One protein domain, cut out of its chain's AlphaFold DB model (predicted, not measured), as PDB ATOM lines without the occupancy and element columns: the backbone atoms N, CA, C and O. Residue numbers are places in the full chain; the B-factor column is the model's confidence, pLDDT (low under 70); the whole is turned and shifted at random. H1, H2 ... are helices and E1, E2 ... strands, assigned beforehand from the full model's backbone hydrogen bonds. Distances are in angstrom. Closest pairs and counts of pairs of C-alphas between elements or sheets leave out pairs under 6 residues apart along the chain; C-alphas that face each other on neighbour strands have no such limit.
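AT A GLANCE: This is residues 4 to 58 of the 180 residues of a protein of Stichopus japonicus (UniProt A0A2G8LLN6). With little regular structure, the domain is a small ribbon of two parallel strands, E1 and E2, with a short helix, H1, at the opposite end. Between the strands the chain makes a wide loop, residues 24 to 45, of which residues 27 to 32 stick out. The 55 printed residues hold, in order, H1, E1 and E2; the class is mixed, with 16 residues in named elements. It is only just compact, close to loose, with a radius of gyration of the C-alphas of 12.1 A and spans of 31 by 24 by 14 A.

HOW THE PARTS SIT: E1, residues 20 to 23, and E2, residues 46 to 49, are parallel neighbours at 13 degrees. C-alphas 22 and 48 face each other at 4.6 A; N 21 and O 46, 2.8 A apart, are within hydrogen-bond range. Residues 48 to 49 of E2 also pair with residues 56 to 57, parallel. H1, residues 4 to 11, and E2 are apart. In H1 every O i to N i+4 pair is within hydrogen-bond range.

IN THESE COORDINATES: H1 measures 10.4 A from C-alpha 4 at (33.024, 23.811, -2.790). E1 measures 9.6 A; E2 measures 9.8 A, ending at C-alpha 49 at (10.364, 11.196, 3.671).

THE WHOLE: The farthest C-alphas, Glu 4 and Ser 52, are 33.5 A apart. The printed part has no cut. E1 to E2 is a long link. Residues 31 to 32 have pLDDT under 70.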
ATOM      1  N   GLU A   4      32.782  22.490  -3.389       91.94
ATOM      2  CA  GLU A   4      33.024  23.811  -2.790       91.94
ATOM      3  C   GLU A   4      31.747  24.438  -2.205       91.94
ATOM      4  O   GLU A   4      31.776  25.063  -1.144       91.94
ATOM      5  N   GLU A   5      30.600  24.226  -2.856       90.75
ATOM      6  CA  GLU A   5      29.309  24.719  -2.368       90.75
ATOM      7  C   GLU A   5      28.896  23.988  -1.086       90.75
ATOM      8  O   GLU A   5      28.418  24.618  -0.144       90.75
ATOM      9  N   TRP A   6      29.132  22.674  -1.014       91.00
ATOM     10  CA  TRP A   6      28.899  21.875   0.192       91.00
ATOM     11  C   TRP A   6      29.824  22.267   1.346       91.00
ATOM     12  O   TRP A   6      29.369  22.379   2.485       91.00
ATOM     13  N   GLU A   7      31.102  22.522   1.065       92.94
ATOM     14  CA  GLU A   7      32.065  22.986   2.067       92.94
ATOM     15  C   GLU A   7      31.653  24.336   2.663       92.94
ATOM     16  O   GLU A   7      31.687  24.520   3.883       92.94
ATOM     17  N   ALA A   8      31.233  25.282   1.817       93.75
ATOM     18  CA  ALA A   8      30.735  26.579   2.263       93.75
ATOM     19  C   ALA A   8      29.482  26.420   3.136       93.75
ATOM     20  O   ALA A   8      29.393  26.991   4.221       93.75
ATOM     21  N   LEU A   9      28.543  25.591   2.691       92.56
ATOM     22  CA  LEU A   9      27.313  25.254   3.398       92.56
ATOM     23  C   LEU A   9      27.566  24.711   4.813       92.56
ATOM     24  O   LEU A   9      26.954  25.183   5.770       92.56
ATOM     25  N   HIS A  10      28.510  23.781   4.959       91.88
ATOM     26  CA  HIS A  10      28.924  23.260   6.264       91.88
ATOM     27  C   HIS A  10      29.656  24.309   7.108       91.88
ATOM     28  O   HIS A  10      29.397  24.420   8.305       91.88
ATOM     29  N   ARG A  11      30.522  25.128   6.498       93.12
ATOM     30  CA  ARG A  11      31.288  26.178   7.194       93.12
ATOM     31  C   ARG A  11      30.402  27.273   7.787       93.12
ATOM     32  O   ARG A  11      30.699  27.770   8.870       93.12
ATOM     33  N   TYR A  12      29.348  27.665   7.077       93.81
ATOM     34  CA  TYR A  12      28.445  28.749   7.484       93.81
ATOM     35  C   TYR A  12      27.208  28.266   8.241       93.81
ATOM     36  O   TYR A  12      26.340  29.069   8.596       93.81
ATOM     37  N   ARG A  13      27.116  26.963   8.511       92.62
ATOM     38  CA  ARG A  13      26.035  26.399   9.304       92.62
ATOM     39  C   ARG A  13      26.062  26.978  10.717       92.62
ATOM     40  O   ARG A  13      27.039  26.839  11.448       92.62
ATOM     41  N   SER A  14      24.961  27.612  11.114       95.06
ATOM     42  CA  SER A  14      24.857  28.211  12.447       95.06
ATOM     43  C   SER A  14      24.772  27.130  13.535       95.06
ATOM     44  O   SER A  14      24.111  26.107  13.319       95.06
ATOM     45  N   PRO A  15      25.378  27.342  14.720       93.31
ATOM     46  CA  PRO A  15      25.218  26.431  15.848       93.31
ATOM     47  C   PRO A  15      23.737  26.192  16.168       93.31
ATOM     48  O   PRO A  15      22.960  27.136  16.289       93.31
ATOM     49  N   GLY A  16      23.340  24.922  16.277       91.44
ATOM     50  CA  GLY A  16      21.952  24.526  16.550       91.44
ATOM     51  C   GLY A  16      21.009  24.542  15.339       91.44
ATOM     52  O   GLY A  16      19.852  24.150  15.478       91.44
ATOM     53  N   GLN A  17      21.467  24.940  14.147       94.81
ATOM     54  CA  GLN A  17      20.641  24.880  12.942       94.81
ATOM     55  C   GLN A  17      20.390  23.422  12.531       94.81
ATOM     56  O   GLN A  17      21.333  22.686  12.231       94.81
ATOM     57  N   ILE A  18      19.118  23.026  12.467       94.50
ATOM     58  CA  ILE A  18      18.687  21.700  12.012       94.50
ATOM     59  C   ILE A  18      18.634  21.663  10.488       94.50
ATOM     60  O   ILE A  18      18.053  22.544   9.857       94.50
ATOM     61  N   TRP A  19      19.259  20.647   9.899       94.44
ATOM     62  CA  TRP A  19      19.232  20.393   8.461       94.44
ATOM     63  C   TRP A  19      18.461  19.108   8.199       94.44
ATOM     64  O   TRP A  19      18.720  18.085   8.836       94.44
ATOM     65  N   ILE A  20      17.516  19.167   7.264       93.75
ATOM     66  CA  ILE A  20      16.569  18.084   7.000       93.75
ATOM     67  C   ILE A  20      16.824  17.523   5.603       93.75
ATOM     68  O   ILE A  20      16.828  18.272   4.626       93.75
ATOM     69  N   PHE A  21      17.019  16.210   5.508       91.62
ATOM     70  CA  PHE A  21      16.999  15.500   4.235       91.62
ATOM     71  C   PHE A  21      15.546  15.292   3.814       91.62
ATOM     72  O   PHE A  21      14.843  14.488   4.423       91.62
ATOM     73  N   ALA A  22      15.092  16.021   2.797       91.19
ATOM     74  CA  ALA A  22      13.708  15.976   2.341       91.19
ATOM     75  C   ALA A  22      13.603  15.357   0.942       91.19
ATOM     76  O   ALA A  22      14.201  15.860  -0.010       91.19
ATOM     77  N   THR A  23      12.817  14.289   0.811       90.19
ATOM     78  CA  THR A  23      12.488  13.681  -0.485       90.19
ATOM     79  C   THR A  23      11.176  12.913  -0.416       90.19
ATOM     80  O   THR A  23      10.888  12.245   0.573       90.19
ATOM     81  N   GLN A  24      10.401  12.959  -1.498       87.88
ATOM     82  CA  GLN A  24       9.260  12.063  -1.692       87.88
ATOM     83  C   GLN A  24       9.587  10.884  -2.619       87.88
ATOM     84  O   GLN A  24       8.799   9.958  -2.726       87.88
ATOM     85  N   GLU A  25      10.771  10.863  -3.229       87.38
ATOM     86  CA  GLU A  25      11.198   9.792  -4.126       87.38
ATOM     87  C   GLU A  25      12.057   8.746  -3.383       87.38
ATOM     88  O   GLU A  25      12.865   9.113  -2.517       87.38
ATOM     89  N   PRO A  26      11.944   7.448  -3.719       85.38
ATOM     90  CA  PRO A  26      12.765   6.388  -3.147       85.38
ATOM     91  C   PRO A  26      14.253   6.533  -3.457       85.38
ATOM     92  O   PRO A  26      14.637   6.826  -4.586       85.38
ATOM     93  N   ALA A  27      15.109   6.185  -2.491       80.50
ATOM     94  CA  ALA A  27      16.569   6.267  -2.625       80.50
ATOM     95  C   ALA A  27      17.126   5.561  -3.880       80.50
ATOM     96  O   ALA A  27      18.122   6.002  -4.448       80.50
ATOM     97  N   ALA A  28      16.458   4.499  -4.343       76.38
ATOM     98  CA  ALA A  28      16.829   3.758  -5.548       76.38
ATOM     99  C   ALA A  28      16.778   4.596  -6.840       76.38
ATOM    100  O   ALA A  28      17.408   4.216  -7.826       76.38
ATOM    101  N   ILE A  29      16.042   5.713  -6.854       78.19
ATOM    102  CA  ILE A  29      15.816   6.527  -8.056       78.19
ATOM    103  C   ILE A  29      16.349   7.960  -7.952       78.19
ATOM    104  O   ILE A  29      16.288   8.702  -8.931       78.19
ATOM    105  N   ILE A  30      16.936   8.327  -6.808       76.94
ATOM    106  CA  ILE A  30      17.541   9.645  -6.553       76.94
ATOM    107  C   ILE A  30      18.996   9.557  -6.047       76.94
ATOM    108  O   ILE A  30      19.334  10.167  -5.030       76.94
ATOM    109  N   PRO A  31      19.905   8.837  -6.733       66.31
ATOM    110  CA  PRO A  31      21.298   8.734  -6.285       66.31
ATOM    111  C   PRO A  31      21.997  10.103  -6.182       66.31
ATOM    112  O   PRO A  31      22.864  10.286  -5.326       66.31
ATOM    113  N   ASP A  32      21.571  11.075  -6.993       67.94
ATOM    114  CA  ASP A  32      22.156  12.418  -7.073       67.94
ATOM    115  C   ASP A  32      21.720  13.361  -5.937       67.94
ATOM    116  O   ASP A  32      22.224  14.476  -5.833       67.94
ATOM    117  N   PHE A  33      20.801  12.930  -5.064       72.44
ATOM    118  CA  PHE A  33      20.379  13.705  -3.889       72.44
ATOM    119  C   PHE A  33      21.298  13.508  -2.678       72.44
ATOM    120  O   PHE A  33      21.119  14.158  -1.648       72.44
ATOM    121  N   LEU A  34      22.273  12.602  -2.773       78.94
ATOM    122  CA  LEU A  34      23.199  12.349  -1.679       78.94
ATOM    123  C   LEU A  34      24.306  13.414  -1.651       78.94
ATOM    124  O   LEU A  34      24.895  13.697  -2.696       78.94
ATOM    125  N   PRO A  35      24.680  13.927  -0.463       86.94
ATOM    126  CA  PRO A  35      25.858  14.770  -0.324       86.94
ATOM    127  C   PRO A  35      27.122  14.073  -0.860       86.94
ATOM    128  O   PRO A  35      27.172  12.827  -0.935       86.94
ATOM    129  N   PRO A  36      28.181  14.848  -1.170       88.75
ATOM    130  CA  PRO A  36      29.509  14.314  -1.433       88.75
ATOM    131  C   PRO A  36      29.919  13.320  -0.347       88.75
ATOM    132  O   PRO A  36      29.532  13.459   0.811       88.75
ATOM    133  N   LYS A  37      30.730  12.317  -0.703       88.19
ATOM    134  CA  LYS A  37      31.101  11.223   0.218       88.19
ATOM    135  C   LYS A  37      31.623  11.717   1.572       88.19
ATOM    136  O   LYS A  37      31.307  11.098   2.580       88.19
ATOM    137  N   VAL A  38      32.375  12.820   1.582       90.38
ATOM    138  CA  VAL A  38      32.932  13.440   2.797       90.38
ATOM    139  C   VAL A  38      31.863  13.966   3.760       90.38
ATOM    140  O   VAL A  38      32.120  13.999   4.953       90.38
ATOM    141  N   TYR A  39      30.671  14.296   3.258       89.88
ATOM    142  CA  TYR A  39      29.568  14.893   4.016       89.88
ATOM    143  C   TYR A  39      28.344  13.978   4.156       89.88
ATOM    144  O   TYR A  39      27.263  14.383   4.593       89.88
ATOM    145  N   ARG A  40      28.457  12.724   3.712       85.19
ATOM    146  CA  ARG A  40      27.305  11.828   3.557       85.19
ATOM    147  C   ARG A  40      26.632  11.462   4.881       85.19
ATOM    148  O   ARG A  40      25.441  11.169   4.875       85.19
ATOM    149  N   TYR A  41      27.383  11.463   5.978       85.44
ATOM    150  CA  TYR A  41      26.934  10.935   7.270       85.44
ATOM    151  C   TYR A  41      26.772  12.002   8.363       85.44
ATOM    152  O   TYR A  41      26.330  11.673   9.456       85.44
ATOM    153  N   ASP A  42      27.104  13.264   8.082       87.50
ATOM    154  CA  ASP A  42      27.123  14.364   9.057       87.50
ATOM    155  C   ASP A  42      26.364  15.625   8.593       87.50
ATOM    156  O   ASP A  42      26.210  16.579   9.353       87.50
ATOM    157  N   THR A  43      25.840  15.637   7.362       91.38
ATOM    158  CA  THR A  43      25.081  16.781   6.830       91.38
ATOM    159  C   THR A  43      23.740  16.976   7.531       91.38
ATOM    160  O   THR A  43      23.438  18.069   8.016       91.38
ATOM    161  N   TYR A  44      22.900  15.944   7.552       93.00
ATOM    162  CA  TYR A  44      21.501  16.059   7.960       93.00
ATOM    163  C   TYR A  44      21.298  15.545   9.382       93.00
ATOM    164  O   TYR A  44      21.902  14.553   9.776       93.00
ATOM    165  N   ASN A  45      20.430  16.208  10.146       94.38
ATOM    166  CA  ASN A  45      20.007  15.716  11.459       94.38
ATOM    167  C   ASN A  45      18.750  14.869  11.354       94.38
ATOM    168  O   ASN A  45      18.649  13.870  12.050       94.38
ATOM    169  N   TRP A  46      17.801  15.312  10.527       95.19
ATOM    170  CA  TRP A  46      16.480  14.707  10.407       95.19
ATOM    171  C   TRP A  46      16.188  14.324   8.965       95.19
ATOM    172  O   TRP A  46      16.685  14.934   8.015       95.19
ATOM    173  N   SER A  47      15.329  13.334   8.818       93.56
ATOM    174  CA  SER A  47      14.768  12.862   7.566       93.56
ATOM    175  C   SER A  47      13.299  13.270   7.463       93.56
ATOM    176  O   SER A  47      12.533  13.149   8.414       93.56
ATOM    177  N   PHE A  48      12.906  13.761   6.293       94.88
ATOM    178  CA  PHE A  48      11.526  14.058   5.936       94.88
ATOM    179  C   PHE A  48      11.188  13.300   4.655       94.88
ATOM    180  O   PHE A  48      11.493  13.760   3.551       94.88
ATOM    181  N   THR A  49      10.627  12.098   4.803       93.31
ATOM    182  CA  THR A  49      10.364  11.196   3.671       93.31
ATOM    183  C   THR A  49       9.013  10.499   3.792       93.31
ATOM    184  O   THR A  49       8.344  10.590   4.816       93.31
ATOM    185  N   PHE A  50       8.595   9.792   2.738       91.31
ATOM    186  CA  PHE A  50       7.341   9.029   2.740       91.31
ATOM    187  C   PHE A  50       7.345   7.823   3.689       91.31
ATOM    188  O   PHE A  50       6.284   7.273   3.943       91.31
ATOM    189  N   HIS A  51       8.509   7.375   4.168       91.81
ATOM    190  CA  HIS A  51       8.611   6.164   4.981       91.81
ATOM    191  C   HIS A  51       8.331   6.485   6.452       91.81
ATOM    192  O   HIS A  51       8.851   7.470   6.985       91.81
ATOM    193  N   SER A  52       7.570   5.637   7.139       91.81
ATOM    194  CA  SER A  52       7.137   5.850   8.530       91.81
ATOM    195  C   SER A  52       8.273   5.871   9.552       91.81
ATOM    196  O   SER A  52       8.093   6.361  10.664       91.81
ATOM    197  N   THR A  53       9.457   5.374   9.188       93.25
ATOM    198  CA  THR A  53      10.658   5.420  10.041       93.25
ATOM    199  C   THR A  53      11.442   6.730   9.929       93.25
ATOM    200  O   THR A  53      12.523   6.824  10.506       93.25
ATOM    201  N   SER A  54      10.980   7.695   9.130       94.19
ATOM    202  CA  SER A  54      11.610   9.016   9.050       94.19
ATOM    203  C   SER A  54      11.297   9.867  10.283       94.19
ATOM    204  O   SER A  54      10.275   9.674  10.940       94.19
ATOM    205  N   ASP A  55      12.175  10.821  10.600       96.56
ATOM    206  CA  ASP A  55      11.994  11.733  11.739       96.56
ATOM    207  C   ASP A  55      10.723  12.580  11.585       96.56
ATOM    208  O   ASP A  55      10.024  12.869  12.555       96.56
ATOM    209  N   ILE A  56      10.416  12.964  10.344       95.62
ATOM    210  CA  ILE A  56       9.181  13.631   9.951       95.62
ATOM    211  C   ILE A  56       8.534  12.784   8.860       95.62
ATOM    212  O   ILE A  56       9.033  12.714   7.740       95.62
ATOM    213  N   HIS A  57       7.393  12.173   9.166       93.38
ATOM    214  CA  HIS A  57       6.686  11.330   8.209       93.38
ATOM    215  C   HIS A  57       5.895  12.172   7.194       93.38
ATOM    216  O   HIS A  57       4.882  12.792   7.519       93.38
ATOM    217  N   GLY A  58       6.372  12.188   5.950       91.88
ATOM    218  CA  GLY A  58       5.816  12.915   4.807       91.88
ATOM    219  C   GLY A  58       5.116  12.023   3.792       91.88
ATOM    220  O   GLY A  58       5.468  12.062   2.611       91.88
TER     221      GLY A  58